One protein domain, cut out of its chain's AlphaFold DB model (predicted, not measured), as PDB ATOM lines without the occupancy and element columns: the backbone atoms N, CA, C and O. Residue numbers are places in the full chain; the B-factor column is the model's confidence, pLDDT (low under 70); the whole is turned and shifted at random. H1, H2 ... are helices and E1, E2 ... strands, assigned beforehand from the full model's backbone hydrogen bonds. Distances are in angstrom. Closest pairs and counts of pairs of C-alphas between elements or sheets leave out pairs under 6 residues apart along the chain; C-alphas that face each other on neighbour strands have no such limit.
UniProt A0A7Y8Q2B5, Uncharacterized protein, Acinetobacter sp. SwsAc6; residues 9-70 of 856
ATOM      1  N   LEU A   9     157.649 137.295 123.826       87.88
ATOM      2  CA  LEU A   9     158.151 136.414 122.772       87.88
ATOM      3  C   LEU A   9     159.680 136.424 122.791       87.88
ATOM      4  O   LEU A   9     160.288 137.482 122.668       87.88
ATOM      5  N   SER A  10     160.289 135.250 122.936       84.00
ATOM      6  CA  SER A  10     161.728 135.051 122.750       84.00
ATOM      7  C   SER A  10     161.933 134.040 121.640       84.00
ATOM      8  O   SER A  10     161.296 132.984 121.651       84.00
ATOM      9  N   VAL A  11     162.805 134.364 120.692       81.00
ATOM     10  CA  VAL A  11     163.121 133.506 119.550       81.00
ATOM     11  C   VAL A  11     164.570 133.057 119.670       81.00
ATOM     12  O   VAL A  11     165.464 133.888 119.811       81.00
ATOM     13  N   GLU A  12     164.796 131.750 119.629       64.62
ATOM     14  CA  GLU A  12     166.118 131.130 119.598       64.62
ATOM     15  C   GLU A  12     166.332 130.455 118.240       64.62
ATOM     16  O   GLU A  12     165.432 129.791 117.726       64.62
ATOM     17  N   GLY A  13     167.522 130.634 117.657       56.22
ATOM     18  CA  GLY A  13     167.936 129.937 116.439       56.22
ATOM     19  C   GLY A  13     167.378 130.479 115.115       56.22
ATOM     20  O   GLY A  13     167.398 129.762 114.131       56.22
ATOM     21  N   GLY A  14     166.883 131.716 115.023       65.94
ATOM     22  CA  GLY A  14     166.511 132.312 113.726       65.94
ATOM     23  C   GLY A  14     165.478 133.431 113.819       65.94
ATOM     24  O   GLY A  14     165.138 133.880 114.911       65.94
ATOM     25  N   LEU A  15     164.972 133.877 112.664       75.12
ATOM     26  CA  LEU A  15     163.870 134.839 112.564       75.12
ATOM     27  C   LEU A  15     162.548 134.110 112.295       75.12
ATOM     28  O   LEU A  15     162.495 133.132 111.549       75.12
ATOM     29  N   LEU A  16     161.468 134.591 112.910       75.06
ATOM     30  CA  LEU A  16     160.118 134.125 112.600       75.06
ATOM     31  C   LEU A  16     159.658 134.760 111.291       75.06
ATOM     32  O   LEU A  16     159.776 135.975 111.126       75.06
ATOM     33  N   SER A  17     159.096 133.962 110.385       75.69
ATOM     34  CA  SER A  17     158.412 134.517 109.220       75.69
ATOM     35  C   SER A  17     157.127 135.242 109.646       75.69
ATOM     36  O   SER A  17     156.624 135.076 110.767       75.69
ATOM     37  N   GLU A  18     156.535 136.029 108.743       78.38
ATOM     38  CA  GLU A  18     155.206 136.612 108.981       78.38
ATOM     39  C   GLU A  18     154.144 135.525 109.219       78.38
ATOM     40  O   GLU A  18     153.249 135.689 110.054       78.38
ATOM     41  N   ARG A  19     154.277 134.378 108.540       76.50
ATOM     42  CA  ARG A  19     153.372 133.232 108.670       76.50
ATOM     43  C   ARG A  19     153.513 132.546 110.027       76.50
ATOM     44  O   ARG A  19     152.500 132.209 110.644       76.50
ATOM     45  N   ASP A  20     154.740 132.383 110.510       81.94
ATOM     46  CA  ASP A  20     155.026 131.838 111.836       81.94
ATOM     47  C   ASP A  20     154.509 132.758 112.941       81.94
ATOM     48  O   ASP A  20     153.859 132.297 113.879       81.94
ATOM     49  N   SER A  21     154.741 134.065 112.801       85.00
ATOM     50  CA  SER A  21     154.289 135.079 113.758       85.00
ATOM     51  C   SER A  21     152.761 135.093 113.863       85.00
ATOM     52  O   SER A  21     152.207 135.017 114.962       85.00
ATOM     53  N   ALA A  22     152.062 135.062 112.722       85.12
ATOM     54  CA  ALA A  22     150.604 134.963 112.684       85.12
ATOM     55  C   ALA A  22     150.087 133.646 113.297       85.12
ATOM     56  O   ALA A  22     149.067 133.634 113.994       85.12
ATOM     57  N   PHE A  23     150.784 132.528 113.073       87.88
ATOM     58  CA  PHE A  23     150.407 131.235 113.645       87.88
ATOM     59  C   PHE A  23     150.607 131.181 115.164       87.88
ATOM     60  O   PHE A  23     149.747 130.645 115.877       87.88
ATOM     61  N   ILE A  24     151.694 131.771 115.672       88.38
ATOM     62  CA  ILE A  24     151.941 131.940 117.107       88.38
ATOM     63  C   ILE A  24     150.816 132.771 117.725       88.38
ATOM     64  O   ILE A  24     150.198 132.314 118.686       88.38
ATOM     65  N   ASP A  25     150.468 133.920 117.144       87.81
ATOM     66  CA  ASP A  25     149.408 134.797 117.657       87.81
ATOM     67  C   ASP A  25     148.053 134.090 117.768       87.81
ATOM     68  O   ASP A  25     147.362 134.174 118.792       87.81
ATOM     69  N   VAL A  26     147.664 133.348 116.729       88.38
ATOM     70  CA  VAL A  26     146.416 132.571 116.731       88.38
ATOM     71  C   VAL A  26     146.462 131.467 117.789       88.38
ATOM     72  O   VAL A  26     145.472 131.231 118.490       88.38
ATOM     73  N   SER A  27     147.606 130.803 117.934       88.25
ATOM     74  CA  SER A  27     147.793 129.714 118.895       88.25
ATOM     75  C   SER A  27     147.787 130.207 120.341       88.25
ATOM     76  O   SER A  27     147.168 129.567 121.191       88.25
ATOM     77  N   VAL A  28     148.392 131.366 120.616       89.50
ATOM     78  CA  VAL A  28     148.392 132.020 121.933       89.50
ATOM     79  C   VAL A  28     146.987 132.459 122.324       89.50
ATOM     80  O   VAL A  28     146.564 132.178 123.442       89.50
ATOM     81  N   ARG A  29     146.212 133.055 121.407       86.50
ATOM     82  CA  ARG A  29     144.811 133.432 121.685       86.50
ATOM     83  C   ARG A  29     143.967 132.221 122.072       86.50
ATOM     84  O   ARG A  29     143.330 132.228 123.120       86.50
ATOM     85  N   ARG A  30     144.034 131.144 121.280       86.56
ATOM     86  CA  ARG A  30     143.321 129.887 121.574       86.56
ATOM     87  C   ARG A  30     143.762 129.269 122.900       86.56
ATOM     88  O   ARG A  30     142.945 128.706 123.622       86.56
ATOM     89  N   PHE A  31     145.050 129.360 123.215       87.81
ATOM     90  CA  PHE A  31     145.617 128.864 124.462       87.81
ATOM     91  C   PHE A  31     145.132 129.660 125.683       87.81
ATOM     92  O   PHE A  31     144.751 129.059 126.688       87.81
ATOM     93  N   SER A  32     145.089 130.992 125.593       85.31
ATOM     94  CA  SER A  32     144.560 131.860 126.652       85.31
ATOM     95  C   SER A  32     143.059 131.668 126.866       85.31
ATOM     96  O   SER A  32     142.638 131.534 128.016       85.31
ATOM     97  N   ASP A  33     142.274 131.579 125.787       85.00
ATOM     98  CA  ASP A  33     140.830 131.309 125.858       85.00
ATOM     99  C   ASP A  33     140.560 129.960 126.546       85.00
ATOM    100  O   ASP A  33     139.707 129.861 127.427       85.00
ATOM    101  N   PHE A  34     141.339 128.926 126.207       85.06
ATOM    102  CA  PHE A  34     141.218 127.605 126.823       85.06
ATOM    103  C   PHE A  34     141.579 127.610 128.313       85.06
ATOM    104  O   PHE A  34     140.852 127.030 129.117       85.06
ATOM    105  N   LYS A  35     142.669 128.282 128.712       84.50
ATOM    106  CA  LYS A  35     143.070 128.378 130.126       84.50
ATOM    107  C   LYS A  35     141.997 129.077 130.972       84.50
ATOM    108  O   LYS A  35     141.704 128.614 132.073       84.50
ATOM    109  N   GLN A  36     141.409 130.159 130.454       82.00
ATOM    110  CA  GLN A  36     140.338 130.898 131.133       82.00
ATOM    111  C   GLN A  36     139.047 130.082 131.227       82.00
ATOM    112  O   GLN A  36     138.472 129.986 132.308       82.00
ATOM    113  N   ALA A  37     138.620 129.450 130.131       82.06
ATOM    114  CA  ALA A  37     137.429 128.603 130.124       82.06
ATOM    115  C   ALA A  37     137.587 127.354 131.012       82.06
ATOM    116  O   ALA A  37     136.622 126.909 131.627       82.06
ATOM    117  N   GLY A  38     138.800 126.803 131.095       79.12
ATOM    118  CA  GLY A  38     139.121 125.625 131.903       79.12
ATOM    119  C   GLY A  38     139.445 125.909 133.374       79.12
ATOM    120  O   GLY A  38     139.661 124.959 134.119       79.12
ATOM    121  N   ASN A  39     139.501 127.180 133.794       81.56
ATOM    122  CA  ASN A  39     139.868 127.618 135.149       81.56
ATOM    123  C   ASN A  39     141.152 126.956 135.701       81.56
ATOM    124  O   ASN A  39     141.207 126.528 136.854       81.56
ATOM    125  N   VAL A  40     142.184 126.835 134.857       82.31
ATOM    126  CA  VAL A  40     143.447 126.163 135.209       82.31
ATOM    127  C   VAL A  40     144.492 127.197 135.634       82.31
ATOM    128  O   VAL A  40     144.729 128.175 134.925       82.31
ATOM    129  N   GLU A  41     145.159 126.979 136.770       77.88
ATOM    130  CA  GLU A  41     146.142 127.920 137.337       77.88
ATOM    131  C   GLU A  41     147.415 128.045 136.476       77.88
ATOM    132  O   GLU A  41     147.947 129.141 136.257       77.88
ATOM    133  N   SER A  42     147.868 126.929 135.904       83.19
ATOM    134  CA  SER A  42     149.039 126.854 135.030       83.19
ATOM    135  C   SER A  42     148.751 126.014 133.793       83.19
ATOM    136  O   SER A  42     148.069 124.995 133.855       83.19
ATOM    137  N   LEU A  43     149.269 126.447 132.647       84.94
ATOM    138  CA  LEU A  43     149.148 125.692 131.407       84.94
ATOM    139  C   LEU A  43     150.431 125.858 130.595       84.94
ATOM    140  O   LEU A  43     151.033 126.934 130.584       84.94
ATOM    141  N   ARG A  44     150.833 124.794 129.898       88.62
ATOM    142  CA  ARG A  44     151.938 124.797 128.937       88.62
ATOM    143  C   ARG A  44     151.528 124.000 127.706       88.62
ATOM    144  O   ARG A  44     150.897 122.955 127.838       88.62
ATOM    145  N   ARG A  45     151.876 124.483 126.517       86.50
ATOM    146  CA  ARG A  45     151.608 123.794 125.248       86.50
ATOM    147  C   ARG A  45     152.768 123.985 124.289       86.50
ATOM    148  O   ARG A  45     153.289 125.088 124.172       86.50
ATOM    149  N   THR A  46     153.116 122.921 123.582       86.25
ATOM    150  CA  THR A  46     154.090 122.942 122.487       86.25
ATOM    151  C   THR A  46     153.350 122.792 121.161       86.25
ATOM    152  O   THR A  46     152.382 122.032 121.081       86.25
ATOM    153  N   ALA A  47     153.767 123.530 120.139       80.31
ATOM    154  CA  ALA A  47     153.237 123.434 118.783       80.31
ATOM    155  C   ALA A  47     154.359 123.644 117.759       80.31
ATOM    156  O   ALA A  47     155.331 124.341 118.037       80.31
ATOM    157  N   TYR A  48     154.226 123.040 116.582       79.69
ATOM    158  CA  TYR A  48     155.191 123.182 115.490       79.69
ATOM    159  C   TYR A  48     154.914 124.447 114.675       79.69
ATOM    160  O   TYR A  48     153.756 124.837 114.513       79.69
ATOM    161  N   LEU A  49     155.974 125.095 114.194       78.75
ATOM    162  CA  LEU A  49     155.871 126.271 113.333       78.75
ATOM    163  C   LEU A  49     155.622 125.853 111.871       78.75
ATOM    164  O   LEU A  49     156.207 124.860 111.435       78.75
ATOM    165  N   PRO A  50     154.788 126.591 111.113       67.56
ATOM    166  CA  PRO A  50     154.528 126.325 109.697       67.56
ATOM    167  C   PRO A  50     155.789 126.244 108.834       67.56
ATOM    168  O   PRO A  50     155.861 125.377 107.967       67.56
ATOM    169  N   ASP A  51     156.779 127.098 109.103       60.75
ATOM    170  CA  ASP A  51     158.009 127.180 108.306       60.75
ATOM    171  C   ASP A  51     159.190 126.481 109.009       60.75
ATOM    172  O   ASP A  51     160.341 126.909 108.919       60.75
ATOM    173  N   GLY A  52     158.901 125.432 109.785       54.97
ATOM    174  CA  GLY A  52     159.893 124.630 110.500       54.97
ATOM    175  C   GLY A  52     160.302 125.207 111.860       54.97
ATOM    176  O   GLY A  52     160.310 126.421 112.081       54.97
ATOM    177  N   GLY A  53     160.637 124.309 112.792       77.12
ATOM    178  CA  GLY A  53     160.857 124.621 114.207       77.12
ATOM    179  C   GLY A  53     159.618 124.371 115.071       77.12
ATOM    180  O   GLY A  53     158.609 123.826 114.620       77.12
ATOM    181  N   TYR A  54     159.683 124.752 116.341       82.12
ATOM    182  CA  TYR A  54     158.558 124.624 117.268       82.12
ATOM    183  C   TYR A  54     158.546 125.774 118.264       82.12
ATOM    184  O   TYR A  54     159.548 126.445 118.479       82.12
ATOM    185  N   PHE A  55     157.410 126.010 118.901       86.88
ATOM    186  CA  PHE A  55     157.288 127.002 119.952       86.88
ATOM    187  C   PHE A  55     156.532 126.447 121.149       86.88
ATOM    188  O   PHE A  55     155.677 125.563 121.044       86.88
ATOM    189  N   VAL A  56     156.879 126.975 122.314       88.69
ATOM    190  CA  VAL A  56     156.327 126.591 123.605       88.69
ATOM    191  C   VAL A  56     155.628 127.800 124.201       88.69
ATOM    192  O   VAL A  56     156.267 128.798 124.530       88.69
ATOM    193  N   ILE A  57     154.317 127.689 124.390       91.88
ATOM    194  CA  ILE A  57     153.500 128.656 125.120       91.88
ATOM    195  C   ILE A  57     153.454 128.220 126.585       91.88
ATOM    196  O   ILE A  57     153.150 127.062 126.884       91.88
ATOM    197  N   SER A  58     153.736 129.136 127.506       89.06
ATOM    198  CA  SER A  58     153.607 128.913 128.946       89.06
ATOM    199  C   SER A  58     152.900 130.098 129.595       89.06
ATOM    200  O   SER A  58     153.329 131.239 129.427       89.06
ATOM    201  N   ASP A  59     151.826 129.829 130.338       86.69
ATOM    202  CA  ASP A  59     151.169 130.809 131.209       86.69
ATOM    203  C   ASP A  59     151.158 130.253 132.636       86.69
ATOM    204  O   ASP A  59     150.365 129.360 132.966       86.69
ATOM    205  N   MET A  60     152.057 130.771 133.474       82.19
ATOM    206  CA  MET A  60     152.235 130.378 134.876       82.19
ATOM    207  C   MET A  60     152.432 131.623 135.743       82.19
ATOM    208  O   MET A  60     153.148 132.540 135.346       82.19
ATOM    209  N   ALA A  61     151.796 131.657 136.920       77.50
ATOM    210  CA  ALA A  61     151.910 132.758 137.886       77.50
ATOM    211  C   ALA A  61     151.667 134.163 137.280       77.50
ATOM    212  O   ALA A  61     152.329 135.135 137.632       77.50
ATOM    213  N   GLY A  62     150.729 134.269 136.330       74.69
ATOM    214  CA  GLY A  62     150.375 135.530 135.668       74.69
ATOM    215  C   GLY A  62     151.287 135.943 134.506       74.69
ATOM    216  O   GLY A  62     150.938 136.879 133.784       74.69
ATOM    217  N   ILE A  63     152.393 135.232 134.264       80.81
ATOM    218  CA  ILE A  63     153.349 135.517 133.188       80.81
ATOM    219  C   ILE A  63     153.029 134.637 131.978       80.81
ATOM    220  O   ILE A  63     153.203 133.420 132.025       80.81
ATOM    221  N   LEU A  64     152.596 135.269 130.884       88.56
ATOM    222  CA  LEU A  64     152.400 134.625 129.586       88.56
ATOM    223  C   LEU A  64     153.651 134.835 128.724       88.56
ATOM    224  O   LEU A  64     153.977 135.967 128.358       88.56
ATOM    225  N   LYS A  65     154.346 133.744 128.398       90.19
ATOM    226  CA  LYS A  65     155.535 133.761 127.541       90.19
ATOM    227  C   LYS A  65     155.471 132.704 126.449       90.19
ATOM    228  O   LYS A  65     154.913 131.621 126.641       90.19
ATOM    229  N   VAL A  66     156.101 133.019 125.328       91.00
ATOM    230  CA  VAL A  66     156.294 132.141 124.183       91.00
ATOM    231  C   VAL A  66     157.785 132.047 123.901       91.00
ATOM    232  O   VAL A  66     158.454 133.062 123.711       91.00
ATOM    233  N   LEU A  67     158.299 130.822 123.890       87.94
ATOM    234  CA  LEU A  67     159.658 130.508 123.461       87.94
ATOM    235  C   LEU A  67     159.557 129.846 122.093       87.94
ATOM    236  O   LEU A  67     159.018 128.743 121.999       87.94
ATOM    237  N   ALA A  68     160.003 130.527 121.044       84.94
ATOM    238  CA  ALA A  68     160.050 129.981 119.698       84.94
ATOM    239  C   ALA A  68     161.466 129.496 119.384       84.94
ATOM    240  O   ALA A  68     162.429 130.229 119.570       84.94
ATOM    241  N   TYR A  69     161.571 128.268 118.898       74.81
ATOM    242  CA  TYR A  69     162.810 127.615 118.508       74.81
ATOM    243  C   TYR A  69     162.787 127.430 116.996       74.81
ATOM    244  O   TYR A  69     162.108 126.539 116.469       74.81
ATOM    245  N   LYS A  70     163.508 128.304 116.302       68.06
ATOM    246  CA  LYS A  70     163.835 128.151 114.889       68.06
ATOM    247  C   LYS A  70     165.109 127.319 114.764       68.06
ATOM    248  O   LYS A  70     165.972 127.352 115.636       68.06
TER     249      LYS A  70
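This is residues 9 to 70 of the 856 residues of an uncharacterized protein of Acinetobacter sp. SwsAc6 (UniProt A0A7Y8Q2B5). A twisted four-stranded sheet has one long helix, H1, over one face, making two layers; its other face is bare. The sheet's order is E1, E4, E3, E2, mixed. The 62 printed residues, of mixed class, run E1, H1, E2, E3, E4; the whole is compact, radius of gyration of the C-alphas 11.6 A, but elongated, spanning 34 by 17 by 13 A.

E3 is residues 54 to 60, 19.6 A; E4 63 to 69, 19.2 A, ending at C-alpha 69 (162.810, 127.615, 118.508); E2 43 to 48; E1 9 to 12, from C-alpha 9 (158.151, 136.414, 122.772). H1 is residues 18 to 37, 28.8 A.

E2, E3 and E4 form a meander, each strand the antiparallel neighbour of the one before: N 45 and O 57 are 2.9 A apart, N 56 and O 67 2.8 A, within hydrogen-bond range. E1 is parallel to E4, with N 12 and O 68 at 2.8 A. E1, H1 and E2 make a split strand-helix-strand unit, E4 and E3 between its same-way strands, its crossover left-handed. H1 is over E4, E3 and E2, its height over the sheet 9.3 A, only just slantwise to the strands at 32 degrees to E3 on the local plane; the closest C-alphas of H1 and E3, Val 28 and Ile 57, are 6.9 A apart. In H1 every O i to N i+4 pair is within hydrogen-bond range.

The C-alphas farthest apart, Gly 14 and Asn 39, are 34.5 A apart. The printed part has no cut, and its four links are tight. pLDDT is under 70 at residues 12 to 14, 50 to 52 and 70.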